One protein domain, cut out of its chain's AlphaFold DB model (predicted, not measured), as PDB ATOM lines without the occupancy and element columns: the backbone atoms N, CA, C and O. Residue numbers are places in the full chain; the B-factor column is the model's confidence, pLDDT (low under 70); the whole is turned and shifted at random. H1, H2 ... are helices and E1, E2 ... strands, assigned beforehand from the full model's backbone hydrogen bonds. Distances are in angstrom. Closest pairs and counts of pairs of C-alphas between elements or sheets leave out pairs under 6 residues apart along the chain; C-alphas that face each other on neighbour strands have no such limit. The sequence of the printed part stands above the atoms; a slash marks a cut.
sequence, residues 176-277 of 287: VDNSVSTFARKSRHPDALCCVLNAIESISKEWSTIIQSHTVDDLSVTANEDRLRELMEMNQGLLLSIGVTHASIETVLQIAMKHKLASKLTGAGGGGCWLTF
ATOM      1  N   VAL A 176     154.616 123.313 119.825       40.16
ATOM      2  CA  VAL A 176     154.610 124.656 119.236       40.16
ATOM      3  C   VAL A 176     154.984 125.716 120.269       40.16
ATOM      4  O   VAL A 176     155.838 126.538 119.977       40.16
ATOM      5  N   ASP A 177     154.487 125.671 121.503       47.84
ATOM      6  CA  ASP A 177     154.593 126.843 122.387       47.84
ATOM      7  C   ASP A 177     156.014 127.119 122.923       47.84
ATOM      8  O   ASP A 177     156.528 128.241 122.832       47.84
ATOM      9  N   ASN A 178     156.712 126.098 123.427       51.19
ATOM     10  CA  ASN A 178     158.103 126.255 123.879       51.19
ATOM     11  C   ASN A 178     159.092 126.272 122.707       51.19
ATOM     12  O   ASN A 178     160.043 127.053 122.721       51.19
ATOM     13  N   SER A 179     158.851 125.479 121.658       53.88
ATOM     14  CA  SER A 179     159.745 125.416 120.502       53.88
ATOM     15  C   SER A 179     159.691 126.709 119.697       53.88
ATOM     16  O   SER A 179     160.725 127.136 119.194       53.88
ATOM     17  N   VAL A 180     158.539 127.390 119.638       56.72
ATOM     18  CA  VAL A 180     158.424 128.746 119.074       56.72
ATOM     19  C   VAL A 180     159.268 129.733 119.870       56.72
ATOM     20  O   VAL A 180     159.956 130.555 119.269       56.72
ATOM     21  N   SER A 181     159.290 129.630 121.200       60.66
ATOM     22  CA  SER A 181     160.110 130.509 122.043       60.66
ATOM     23  C   SER A 181     161.611 130.306 121.792       60.66
ATOM     24  O   SER A 181     162.347 131.283 121.601       60.66
ATOM     25  N   THR A 182     162.069 129.053 121.707       66.12
ATOM     26  CA  THR A 182     163.472 128.721 121.406       66.12
ATOM     27  C   THR A 182     163.842 129.087 119.964       66.12
ATOM     28  O   THR A 182     164.891 129.682 119.720       66.12
ATOM     29  N   PHE A 183     162.951 128.831 119.001       72.50
ATOM     30  CA  PHE A 183     163.148 129.166 117.589       72.50
ATOM     31  C   PHE A 183     163.203 130.681 117.364       72.50
ATOM     32  O   PHE A 183     164.109 131.177 116.696       72.50
ATOM     33  N   ALA A 184     162.313 131.446 118.000       72.69
ATOM     34  CA  ALA A 184     162.330 132.904 117.946       72.69
ATOM     35  C   ALA A 184     163.621 133.488 118.541       72.69
ATOM     36  O   ALA A 184     164.119 134.509 118.061       72.69
ATOM     37  N   ARG A 185     164.190 132.860 119.582       77.81
ATOM     38  CA  ARG A 185     165.515 133.232 120.106       77.81
ATOM     39  C   ARG A 185     166.629 132.883 119.124       77.81
ATOM     40  O   ARG A 185     167.514 133.713 118.948       77.81
ATOM     41  N   LYS A 186     166.557 131.735 118.438       80.38
ATOM     42  CA  LYS A 186     167.521 131.350 117.391       80.38
ATOM     43  C   LYS A 186     167.589 132.391 116.283       80.38
ATOM     44  O   LYS A 186     168.673 132.765 115.866       80.38
ATOM     45  N   SER A 187     166.436 132.879 115.832       82.44
ATOM     46  CA  SER A 187     166.375 133.894 114.777       82.44
ATOM     47  C   SER A 187     166.926 135.250 115.223       82.44
ATOM     48  O   SER A 187     167.548 135.940 114.423       82.44
ATOM     49  N   ARG A 188     166.714 135.643 116.488       87.56
ATOM     50  CA  ARG A 188     167.191 136.933 117.023       87.56
ATOM     51  C   ARG A 188     168.660 136.914 117.447       87.56
ATOM     52  O   ARG A 188     169.337 137.930 117.329       87.56
ATOM     53  N   HIS A 189     169.133 135.782 117.965       88.44
ATOM     54  CA  HIS A 189     170.467 135.610 118.543       88.44
ATOM     55  C   HIS A 189     171.063 134.249 118.133       88.44
ATOM     56  O   HIS A 189     171.214 133.361 118.978       88.44
ATOM     57  N   PRO A 190     171.376 134.056 116.838       88.25
ATOM     58  CA  PRO A 190     171.765 132.752 116.300       88.25
ATOM     59  C   PRO A 190     173.051 132.213 116.926       88.25
ATOM     60  O   PRO A 190     173.074 131.056 117.338       88.25
ATOM     61  N   ASP A 191     174.081 133.050 117.069       91.25
ATOM     62  CA  ASP A 191     175.381 132.626 117.598       91.25
ATOM     63  C   ASP A 191     175.283 132.234 119.074       91.25
ATOM     64  O   ASP A 191     175.711 131.150 119.465       91.25
ATOM     65  N   ALA A 192     174.632 133.077 119.884       90.50
ATOM     66  CA  ALA A 192     174.445 132.819 121.308       90.50
ATOM     67  C   ALA A 192     173.651 131.529 121.552       90.50
ATOM     68  O   ALA A 192     174.052 130.705 122.376       90.50
ATOM     69  N   LEU A 193     172.553 131.312 120.817       89.25
ATOM     70  CA  LEU A 193     171.789 130.076 120.965       89.25
ATOM     71  C   LEU A 193     172.573 128.864 120.445       89.25
ATOM     72  O   LEU A 193     172.523 127.811 121.069       89.25
ATOM     73  N   CYS A 194     173.321 128.999 119.348       90.50
ATOM     74  CA  CYS A 194     174.176 127.928 118.836       90.50
ATOM     75  C   CYS A 194     175.202 127.479 119.889       90.50
ATOM     76  O   CYS A 194     175.359 126.280 120.111       90.50
ATOM     77  N   CYS A 195     175.831 128.415 120.610       93.75
ATOM     78  CA  CYS A 195     176.730 128.093 121.720       93.75
ATOM     79  C   CYS A 195     176.036 127.269 122.813       93.75
ATOM     80  O   CYS A 195     176.586 126.263 123.257       93.75
ATOM     81  N   VAL A 196     174.821 127.657 123.211       93.19
ATOM     82  CA  VAL A 196     174.056 126.917 124.226       93.19
ATOM     83  C   VAL A 196     173.682 125.518 123.732       93.19
ATOM     84  O   VAL A 196     173.884 124.543 124.450       93.19
ATOM     85  N   LEU A 197     173.199 125.390 122.494       91.88
ATOM     86  CA  LEU A 197     172.839 124.092 121.914       91.88
ATOM     87  C   LEU A 197     174.054 123.167 121.758       91.88
ATOM     88  O   LEU A 197     173.946 121.977 122.031       91.88
ATOM     89  N   ASN A 198     175.222 123.704 121.393       93.94
ATOM     90  CA  ASN A 198     176.474 122.942 121.338       93.94
ATOM     91  C   ASN A 198     176.936 122.476 122.729       93.94
ATOM     92  O   ASN A 198     177.516 121.395 122.862       93.94
ATOM     93  N   ALA A 199     176.678 123.267 123.775       96.12
ATOM     94  CA  ALA A 199     176.941 122.847 125.147       96.12
ATOM     95  C   ALA A 199     176.002 121.701 125.566       96.12
ATOM     96  O   ALA A 199     176.478 120.690 126.078       96.12
ATOM     97  N   ILE A 200     174.700 121.806 125.265       94.56
ATOM     98  CA  ILE A 200     173.725 120.727 125.509       94.56
ATOM     99  C   ILE A 200     174.123 119.455 124.744       94.56
ATOM    100  O   ILE A 200     174.103 118.369 125.310       94.56
ATOM    101  N   GLU A 201     174.551 119.579 123.487       94.81
ATOM    102  CA  GLU A 201     175.058 118.464 122.678       94.81
ATOM    103  C   GLU A 201     176.250 117.754 123.326       94.81
ATOM    104  O   GLU A 201     176.327 116.524 123.340       94.81
ATOM    105  N   SER A 202     177.193 118.531 123.861       96.88
ATOM    106  CA  SER A 202     178.376 117.985 124.527       96.88
ATOM    107  C   SER A 202     177.976 117.204 125.778       96.88
ATOM    108  O   SER A 202     178.439 116.079 125.966       96.88
ATOM    109  N   ILE A 203     177.035 117.742 126.564       96.69
ATOM    110  CA  ILE A 203     176.455 117.052 127.719       96.69
ATOM    111  C   ILE A 203     175.760 115.756 127.288       96.69
ATOM    112  O   ILE A 203     176.027 114.712 127.874       96.69
ATOM    113  N   SER A 204     174.916 115.781 126.251       94.75
ATOM    114  CA  SER A 204     174.222 114.587 125.744       94.75
ATOM    115  C   SER A 204     175.195 113.472 125.351       94.75
ATOM    116  O   SER A 204     174.983 112.306 125.686       94.75
ATOM    117  N   LYS A 205     176.282 113.821 124.652       94.25
ATOM    118  CA  LYS A 205     177.318 112.867 124.232       94.25
ATOM    119  C   LYS A 205     178.083 112.280 125.411       94.25
ATOM    120  O   LYS A 205     178.315 111.068 125.448       94.25
ATOM    121  N   GLU A 206     178.464 113.119 126.370       95.38
ATOM    122  CA  GLU A 206     179.150 112.665 127.577       95.38
ATOM    123  C   GLU A 206     178.244 111.753 128.412       95.38
ATOM    124  O   GLU A 206     178.652 110.655 128.787       95.38
ATOM    125  N   TRP A 207     176.983 112.145 128.596       94.31
ATOM    126  CA  TRP A 207     175.969 111.347 129.280       94.31
ATOM    127  C   TRP A 207     175.800 109.970 128.635       94.31
ATOM    128  O   TRP A 207     175.830 108.947 129.322       94.31
ATOM    129  N   SER A 208     175.673 109.924 127.304       92.31
ATOM    130  CA  SER A 208     175.570 108.669 126.552       92.31
ATOM    131  C   SER A 208     176.800 107.783 126.752       92.31
ATOM    132  O   SER A 208     176.662 106.572 126.902       92.31
ATOM    133  N   THR A 209     177.994 108.377 126.774       92.94
ATOM    134  CA  THR A 209     179.255 107.648 126.964       92.94
ATOM    135  C   THR A 209     179.339 107.049 128.366       92.94
ATOM    136  O   THR A 209     179.753 105.901 128.515       92.94
ATOM    137  N   ILE A 210     178.909 107.790 129.393       91.25
ATOM    138  CA  ILE A 210     178.885 107.298 130.775       91.25
ATOM    139  C   ILE A 210     177.904 106.126 130.914       91.25
ATOM    140  O   ILE A 210     178.288 105.084 131.438       91.25
ATOM    141  N   ILE A 211     176.675 106.245 130.397       87.81
ATOM    142  CA  ILE A 211     175.669 105.166 130.486       87.81
ATOM    143  C   ILE A 211     176.104 103.909 129.722       87.81
ATOM    144  O   ILE A 211     175.832 102.795 130.159       87.81
ATOM    145  N   GLN A 212     176.773 104.070 128.580       86.50
ATOM    146  CA  GLN A 212     177.263 102.941 127.784       86.50
ATOM    147  C   GLN A 212     178.545 102.319 128.353       86.50
ATOM    148  O   GLN A 212     178.955 101.248 127.903       86.50
ATOM    149  N   SER A 213     179.196 102.969 129.321       85.50
ATOM    150  CA  SER A 213     180.392 102.422 129.948       85.50
ATOM    151  C   SER A 213     180.027 101.247 130.859       85.50
ATOM    152  O   SER A 213     179.301 101.388 131.843       85.50
ATOM    153  N   HIS A 214     180.538 100.059 130.539       75.00
ATOM    154  CA  HIS A 214     180.451  98.909 131.433       75.00
ATOM    155  C   HIS A 214     181.461  99.096 132.570       75.00
ATOM    156  O   HIS A 214     182.656  98.861 132.396       75.00
ATOM    157  N   THR A 215     180.981  99.559 133.722       74.94
ATOM    158  CA  THR A 215     181.764  99.645 134.962       74.94
ATOM    159  C   THR A 215     181.589  98.365 135.773       74.94
ATOM    160  O   THR A 215     180.515  97.766 135.772       74.94
ATOM    161  N   VAL A 216     182.673  97.893 136.396       68.25
ATOM    162  CA  VAL A 216     182.733  96.567 137.047       68.25
ATOM    163  C   VAL A 216     182.906  96.685 138.569       68.25
ATOM    164  O   VAL A 216     182.695  95.707 139.279       68.25
ATOM    165  N   ASP A 217     183.257  97.867 139.084       80.50
ATOM    166  CA  ASP A 217     183.530  98.111 140.505       80.50
ATOM    167  C   ASP A 217     182.740  99.309 141.068       80.50
ATOM    168  O   ASP A 217     182.450 100.275 140.364       80.50
ATOM    169  N   ASP A 218     182.424  99.264 142.365       74.56
ATOM    170  CA  ASP A 218     181.562 100.254 143.031       74.56
ATOM    171  C   ASP A 218     182.140 101.684 143.033       74.56
ATOM    172  O   ASP A 218     181.389 102.666 143.035       74.56
ATOM    173  N   LEU A 219     183.473 101.836 143.013       78.19
ATOM    174  CA  LEU A 219     184.121 103.153 142.999       78.19
ATOM    175  C   LEU A 219     183.928 103.843 141.644       78.19
ATOM    176  O   LEU A 219     183.619 105.036 141.606       78.19
ATOM    177  N   SER A 220     184.065 103.105 140.538       79.19
ATOM    178  CA  SER A 220     183.823 103.652 139.197       79.19
ATOM    179  C   SER A 220     182.346 103.972 138.948       79.19
ATOM    180  O   SER A 220     182.049 104.991 138.319       79.19
ATOM    181  N   VAL A 221     181.420 103.193 139.519       81.62
ATOM    182  CA  VAL A 221     179.980 103.513 139.517       81.62
ATOM    183  C   VAL A 221     179.722 104.831 140.245       81.62
ATOM    184  O   VAL A 221     179.136 105.745 139.672       81.62
ATOM    185  N   THR A 222     180.237 104.973 141.468       83.31
ATOM    186  CA  THR A 222     180.066 106.178 142.298       83.31
ATOM    187  C   THR A 222     180.601 107.437 141.600       83.31
ATOM    188  O   THR A 222     179.949 108.483 141.602       83.31
ATOM    189  N   ALA A 223     181.771 107.339 140.958       86.12
ATOM    190  CA  ALA A 223     182.355 108.443 140.198       86.12
ATOM    191  C   ALA A 223     181.510 108.815 138.968       86.12
ATOM    192  O   ALA A 223     181.346 109.996 138.658       86.12
ATOM    193  N   ASN A 224     180.946 107.824 138.276       88.94
ATOM    194  CA  ASN A 224     180.036 108.059 137.160       88.94
ATOM    195  C   ASN A 224     178.726 108.719 137.613       88.94
ATOM    196  O   ASN A 224     178.258 109.631 136.936       88.94
ATOM    197  N   GLU A 225     178.159 108.320 138.755       88.81
ATOM    198  CA  GLU A 225     176.975 108.971 139.332       88.81
ATOM    199  C   GLU A 225     177.233 110.453 139.631       88.81
ATOM    200  O   GLU A 225     176.421 111.303 139.264       88.81
ATOM    201  N   ASP A 226     178.377 110.783 140.241       89.25
ATOM    202  CA  ASP A 226     178.724 112.175 140.548       89.25
ATOM    203  C   ASP A 226     178.929 113.009 139.272       89.25
ATOM    204  O   ASP A 226     178.462 114.148 139.206       89.25
ATOM    205  N   ARG A 227     179.511 112.426 138.216       92.19
ATOM    206  CA  ARG A 227     179.606 113.079 136.897       92.19
ATOM    207  C   ARG A 227     178.239 113.301 136.256       92.19
ATOM    208  O   ARG A 227     177.964 114.392 135.764       92.19
ATOM    209  N   LEU A 228     177.358 112.298 136.270       92.94
ATOM    210  CA  LEU A 228     175.991 112.433 135.744       92.94
ATOM    211  C   LEU A 228     175.208 113.514 136.494       92.94
ATOM    212  O   LEU A 228     174.443 114.262 135.885       92.94
ATOM    213  N   ARG A 229     175.427 113.625 137.805       93.38
ATOM    214  CA  ARG A 229     174.839 114.656 138.655       93.38
ATOM    215  C   ARG A 229     175.268 116.062 138.224       93.38
ATOM    216  O   ARG A 229     174.413 116.923 138.039       93.38
ATOM    217  N   GLU A 230     176.563 116.280 138.006       93.94
ATOM    218  CA  GLU A 230     177.091 117.564 137.520       93.94
ATOM    219  C   GLU A 230     176.558 117.905 136.122       93.94
ATOM    220  O   GLU A 230     176.077 119.016 135.886       93.94
ATOM    221  N   LEU A 231     176.545 116.928 135.209       95.81
ATOM    222  CA  LEU A 231     175.960 117.088 133.876       95.81
ATOM    223  C   LEU A 231     174.469 117.453 133.939       95.81
ATOM    224  O   LEU A 231     173.994 118.257 133.134       95.81
ATOM    225  N   MET A 232     173.726 116.897 134.904       94.81
ATOM    226  CA  MET A 232     172.311 117.202 135.132       94.81
ATOM    227  C   MET A 232     172.106 118.671 135.516       94.81
ATOM    228  O   MET A 232     171.256 119.346 134.929       94.81
ATOM    229  N   GLU A 233     172.897 119.171 136.465       94.00
ATOM    230  CA  GLU A 233     172.839 120.557 136.940       94.00
ATOM    231  C   GLU A 233     173.264 121.547 135.850       94.00
ATOM    232  O   GLU A 233     172.586 122.552 135.616       94.00
ATOM    233  N   MET A 234     174.337 121.231 135.116       95.44
ATOM    234  CA  MET A 234     174.787 122.028 133.975       95.44
ATOM    235  C   MET A 234     173.704 122.123 132.900       95.44
ATOM    236  O   MET A 234     173.401 123.221 132.429       95.44
ATOM    237  N   ASN A 235     173.079 120.997 132.537       95.12
ATOM    238  CA  ASN A 235     172.014 120.993 131.539       95.12
ATOM    239  C   ASN A 235     170.819 121.838 132.012       95.12
ATOM    240  O   ASN A 235     170.308 122.658 131.254       95.12
ATOM    241  N   GLN A 236     170.422 121.736 133.285       94.56
ATOM    242  CA  GLN A 236     169.363 122.584 133.838       94.56
ATOM    243  C   GLN A 236     169.692 124.083 133.748       94.56
ATOM    244  O   GLN A 236     168.824 124.875 133.374       94.56
ATOM    245  N   GLY A 237     170.935 124.483 134.035       94.12
ATOM    246  CA  GLY A 237     171.382 125.870 133.876       94.12
ATOM    247  C   GLY A 237     171.287 126.367 132.426       94.12
ATOM    248  O   GLY A 237     170.834 127.486 132.172       94.12
ATOM    249  N   LEU A 238     171.637 125.518 131.456       94.31
ATOM    250  CA  LEU A 238     171.494 125.832 130.031       94.31
ATOM    251  C   LEU A 238     170.019 125.959 129.624       94.31
ATOM    252  O   LEU A 238     169.658 126.910 128.929       94.31
ATOM    253  N   LEU A 239     169.149 125.072 130.112       90.88
ATOM    254  CA  LEU A 239     167.706 125.117 129.851       90.88
ATOM    255  C   LEU A 239     167.048 126.370 130.452       90.88
ATOM    256  O   LEU A 239     166.216 127.020 129.811       90.88
ATOM    257  N   LEU A 240     167.483 126.781 131.645       90.38
ATOM    258  CA  LEU A 240     167.099 128.060 132.239       90.38
ATOM    259  C   LEU A 240     167.500 129.236 131.328       90.38
ATOM    260  O   LEU A 240     166.681 130.120 131.067       90.38
ATOM    261  N   SER A 241     168.720 129.220 130.779       89.94
ATOM    262  CA  SER A 241     169.235 130.303 129.926       89.94
ATOM    263  C   SER A 241     168.429 130.500 128.631       89.94
ATOM    264  O   SER A 241     168.215 131.634 128.188       89.94
ATOM    265  N   ILE A 242     167.892 129.420 128.054       87.44
ATOM    266  CA  ILE A 242     167.042 129.485 126.852       87.44
ATOM    267  C   ILE A 242     165.570 129.776 127.173       87.44
ATOM    268  O   ILE A 242     164.782 129.994 126.254       87.44
ATOM    269  N   GLY A 243     165.221 129.896 128.459       84.69
ATOM    270  CA  GLY A 243     163.916 130.367 128.919       84.69
ATOM    271  C   GLY A 243     162.794 129.344 128.781       84.69
ATOM    272  O   GLY A 243     161.647 129.747 128.623       84.69
ATOM    273  N   VAL A 244     163.118 128.050 128.825       86.06
ATOM    274  CA  VAL A 244     162.122 126.967 128.744       86.06
ATOM    275  C   VAL A 244     161.673 126.464 130.123       86.06
ATOM    276  O   VAL A 244     160.838 125.574 130.213       86.06
ATOM    277  N   THR A 245     162.198 127.019 131.220       85.00
ATOM    278  CA  THR A 245     161.757 126.666 132.582       85.00
ATOM    279  C   THR A 245     160.418 127.324 132.960       85.00
ATOM    280  O   THR A 245     159.917 128.200 132.258       85.00
ATOM    281  N   HIS A 246     159.863 126.941 134.113       86.38
ATOM    282  CA  HIS A 246     158.658 127.528 134.700       86.38
ATOM    283  C   HIS A 246     158.796 127.694 136.220       86.38
ATOM    284  O   HIS A 246     159.503 126.922 136.867       86.38
ATOM    285  N   ALA A 247     158.085 128.665 136.805       85.19
ATOM    286  CA  ALA A 247     158.173 128.996 138.233       85.19
ATOM    287  C   ALA A 247     157.872 127.803 139.161       85.19
ATOM    288  O   ALA A 247     158.503 127.649 140.209       85.19
ATOM    289  N   SER A 248     156.939 126.930 138.764       85.56
ATOM    290  CA  SER A 248     156.632 125.704 139.514       85.56
ATOM    291  C   SER A 248     157.807 124.725 139.534       85.56
ATOM    292  O   SER A 248     158.124 124.194 140.592       85.56
ATOM    293  N   ILE A 249     158.486 124.529 138.398       85.81
ATOM    294  CA  ILE A 249     159.669 123.666 138.315       85.81
ATOM    295  C   ILE A 249     160.799 124.276 139.137       85.81
ATOM    296  O   ILE A 249     161.385 123.585 139.960       85.81
ATOM    297  N   GLU A 250     161.059 125.574 138.972       87.06
ATOM    298  CA  GLU A 250     162.125 126.266 139.700       87.06
ATOM    299  C   GLU A 250     161.958 126.115 141.215       87.06
ATOM    300  O   GLU A 250     162.910 125.799 141.916       87.06
ATOM    301  N   THR A 251     160.728 126.232 141.720       88.50
ATOM    302  CA  THR A 251     160.430 126.005 143.141       88.50
ATOM    303  C   THR A 251     160.881 124.617 143.601       88.50
ATOM    304  O   THR A 251     161.505 124.484 144.654       88.50
ATOM    305  N   VAL A 252     160.607 123.581 142.806       87.56
ATOM    306  CA  VAL A 252     160.998 122.204 143.129       87.56
ATOM    307  C   VAL A 252     162.510 122.010 143.037       87.56
ATOM    308  O   VAL A 252     163.100 121.406 143.929       87.56
ATOM    309  N   LEU A 253     163.157 122.572 142.015       88.44
ATOM    310  CA  LEU A 253     164.611 122.510 141.856       88.44
ATOM    311  C   LEU A 253     165.337 123.190 143.021       88.44
ATOM    312  O   LEU A 253     166.296 122.638 143.556       88.44
ATOM    313  N   GLN A 254     164.834 124.336 143.485       88.44
ATOM    314  CA  GLN A 254     165.359 125.029 144.663       88.44
ATOM    315  C   GLN A 254     165.210 124.192 145.940       88.44
ATOM    316  O   GLN A 254     166.088 124.208 146.801       88.44
ATOM    317  N   ILE A 255     164.116 123.439 146.084       88.00
ATOM    318  CA  ILE A 255     163.943 122.506 147.206       88.00
ATOM    319  C   ILE A 255     164.942 121.349 147.093       88.00
ATOM    320  O   ILE A 255     165.648 121.072 148.059       88.00
ATOM    321  N   ALA A 256     165.062 120.713 145.927       87.56
ATOM    322  CA  ALA A 256     166.007 119.620 145.710       87.56
ATOM    323  C   ALA A 256     167.460 120.046 145.989       87.56
ATOM    324  O   ALA A 256     168.193 119.342 146.688       87.56
ATOM    325  N   MET A 257     167.834 121.255 145.563       86.75
ATOM    326  CA  MET A 257     169.144 121.848 145.828       86.75
ATOM    327  C   MET A 257     169.417 122.005 147.333       86.75
ATOM    328  O   MET A 257     170.512 121.681 147.792       86.75
ATOM    329  N   LYS A 258     168.420 122.414 148.137       88.94
ATOM    330  CA  LYS A 258     168.549 122.473 149.612       88.94
ATOM    331  C   LYS A 258     168.852 121.108 150.232       88.94
ATOM    332  O   LYS A 258     169.493 121.046 151.277       88.94
ATOM    333  N   HIS A 259     168.431 120.029 149.578       87.31
ATOM    334  CA  HIS A 259     168.707 118.650 149.979       87.31
ATOM    335  C   HIS A 259     169.934 118.037 149.281       87.31
ATOM    336  O   HIS A 259     170.184 116.846 149.448       87.31
ATOM    337  N   LYS A 260     170.729 118.832 148.546       86.62
ATOM    338  CA  LYS A 260     171.899 118.380 147.764       86.62
ATOM    339  C   LYS A 260     171.557 117.318 146.709       86.62
ATOM    340  O   LYS A 260     172.380 116.459 146.396       86.62
ATOM    341  N   LEU A 261     170.339 117.374 146.179       88.19
ATOM    342  CA  LEU A 261     169.875 116.499 145.112       88.19
ATOM    343  C   LEU A 261     169.926 117.261 143.790       88.19
ATOM    344  O   LEU A 261     169.251 118.284 143.644       88.19
ATOM    345  N   ALA A 262     170.671 116.745 142.814       91.94
ATOM    346  CA  ALA A 262     170.613 117.312 141.473       91.94
ATOM    347  C   ALA A 262     169.258 117.029 140.859       91.94
ATOM    348  O   ALA A 262     168.724 115.920 140.951       91.94
ATOM    349  N   SER A 263     168.695 118.056 140.243       92.81
ATOM    350  CA  SER A 263     167.417 117.956 139.569       92.81
ATOM    351  C   SER A 263     167.410 118.811 138.317       92.81
ATOM    352  O   SER A 263     168.097 119.828 138.237       92.81
ATOM    353  N   LYS A 264     166.595 118.411 137.346       93.88
ATOM    354  CA  LYS A 264     166.373 119.167 136.114       93.88
ATOM    355  C   LYS A 264     164.961 118.973 135.594       93.88
ATOM    356  O   LYS A 264     164.321 117.968 135.891       93.88
ATOM    357  N   LEU A 265     164.487 119.895 134.767       91.25
ATOM    358  CA  LEU A 265     163.274 119.673 133.986       91.25
ATOM    359  C   LEU A 265     163.475 118.527 132.984       91.25
ATOM    360  O   LEU A 265     164.605 118.199 132.615       91.25
ATOM    361  N   THR A 266     162.389 117.924 132.514       87.50
ATOM    362  CA  THR A 266     162.426 116.959 131.405       87.50
ATOM    363  C   THR A 266     161.293 117.228 130.423       87.50
ATOM    364  O   THR A 266     160.230 117.722 130.800       87.50
ATOM    365  N   GLY A 267     161.528 116.929 129.147       83.88
ATOM    366  CA  GLY A 267     160.568 117.203 128.086       83.88
ATOM    367  C   GLY A 267     160.625 118.651 127.608       83.88
ATOM    368  O   GLY A 267     161.698 119.221 127.432       83.88
ATOM    369  N   ALA A 268     159.456 119.220 127.333       74.62
ATOM    370  CA  ALA A 268     159.333 120.453 126.564       74.62
ATOM    371  C   ALA A 268     159.439 121.743 127.412       74.62
ATOM    372  O   ALA A 268     159.475 122.846 126.870       74.62
ATOM    373  N   GLY A 269     159.476 121.627 128.741       76.75
ATOM    374  CA  GLY A 269     159.504 122.784 129.635       76.75
ATOM    375  C   GLY A 269     158.164 123.530 129.723       76.75
ATOM    376  O   GLY A 269     157.124 123.027 129.302       76.75
ATOM    377  N   GLY A 270     158.167 124.725 130.323       71.44
ATOM    378  CA  GLY A 270     156.955 125.515 130.590       71.44
ATOM    379  C   GLY A 270     156.072 124.970 131.726       71.44
ATOM    380  O   GLY A 270     154.986 125.487 131.961       71.44
ATOM    381  N   GLY A 271     156.545 123.953 132.449       73.25
ATOM    382  CA  GLY A 271     155.812 123.215 133.477       73.25
ATOM    383  C   GLY A 271     156.062 121.708 133.341       73.25
ATOM    384  O   GLY A 271     157.062 121.293 132.758       73.25
ATOM    385  N   GLY A 272     155.146 120.887 133.857       80.31
ATOM    386  CA  GLY A 272     155.202 119.430 133.706       80.31
ATOM    387  C   GLY A 272     156.118 118.741 134.719       80.31
ATOM    388  O   GLY A 272     156.051 119.029 135.916       80.31
ATOM    389  N   CYS A 273     156.935 117.800 134.241       83.00
ATOM    390  CA  CYS A 273     157.765 116.938 135.079       83.00
ATOM    391  C   CYS A 273     159.197 117.455 135.265       83.00
ATOM    392  O   CYS A 273     159.775 118.138 134.417       83.00
ATOM    393  N   TRP A 274     159.797 117.035 136.373       90.06
ATOM    394  CA  TRP A 274     161.221 117.167 136.649       90.06
ATOM    395  C   TRP A 274     161.798 115.795 136.998       90.06
ATOM    396  O   TRP A 274     161.073 114.857 137.328       90.06
ATOM    397  N   LEU A 275     163.114 115.688 136.906       90.75
ATOM    398  CA  LEU A 275     163.897 114.539 137.323       90.75
ATOM    399  C   LEU A 275     164.738 114.954 138.518       90.75
ATOM    400  O   LEU A 275     165.295 116.050 138.512       90.75
ATOM    401  N   THR A 276     164.852 114.068 139.499       91.00
ATOM    402  CA  THR A 276     165.760 114.215 140.635       91.00
ATOM    403  C   THR A 276     166.631 112.973 140.703       91.00
ATOM    404  O   THR A 276     166.116 111.857 140.717       91.00
ATOM    405  N   PHE A 277     167.947 113.162 140.716       88.94
ATOM    406  CA  PHE A 277     168.896 112.065 140.830       88.94
ATOM    407  C   PHE A 277     168.956 111.574 142.283       88.94
ATOM    408  O   PHE A 277     169.171 112.367 143.202       88.94
TER     409      PHE A 277
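What this domain is: This is residues 176 to 277 of the 287 residues of an uncharacterized protein of Gossypium raimondii (UniProt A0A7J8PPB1). A small two-stranded hairpin, E1 and E2, has the long helix H3 beside E1 and the short helix H4 over from it, with E1 between the two helices. H3 folds back along H2 in a long helical hairpin that makes the longest axis, and H1 turns off at a corner before H2. The printed part has 102 residues, with four named helices and then two named strands in the order H1 H2 H3 H4 E1 E2; the sheet order is E1 - E2, antiparallel, and the class is mostly helix. The whole is only just compact, close to loose, with a radius of gyration of the C-alphas of 15.1 A, and it is elongated, spanning 48 by 29 by 19 A.

Where its parts are: Look first at the strands: E1 is residues 263 to 265, and E2 is residues 274 to 276, ending at C-alpha 276 at (165.760, 114.215, 140.635). Find C-alpha 218 at (181.562, 100.254, 143.031); from there H3 runs 35.0 A to residue 241. H2, residues 190 to 212, is 32.4 A long. H4 is residues 247 to 258, 16.7 A long. H1, residues 176 to 188, begins at C-alpha 176 at (154.610, 124.656, 119.236) and is 17.7 A long.

How they stand to each other: In the hairpin of E1 and E2, antiparallel at 163 degrees, look for N 264 and O 275 at 2.9 A and N 275 and O 264 at 2.8 A, both within hydrogen-bond range. The closest C-alphas of H3 and E1 are those of Gln 236 and Lys 264, 5.1 A apart. The closest of H4 and E1 are those of Leu 253 and Ser 263, 5.8 A apart. H3 and H4 are apart. Moving outward, H2 and H3 form a helical hairpin and touch, closest at the C-alphas of Ile 203 and Leu 231, 6.2 A, at a shallow tilt of 19 degrees, opposite ways. H1 and H2 only just touch, only at the corner, with 3 pairs of C-alphas within 8 A; the closest are those of Lys 186 and Leu 193, 5.7 A, at a steep tilt of 56 degrees. H1 and H3 are apart. In H1, H2, H3 and H4 every O i to N i+4 pair is within hydrogen-bond range.

The domain as a whole: The two C-alphas farthest apart are those of Arg 188 and Asp 217, 48.2 A. The printed part has no cut and no long link; E1 to E2, with 8 residues between them, is short and the other links are tight. The mean pLDDT of the printed part is 85.4; look for values under 70 at residues 176 to 182 and residue 216.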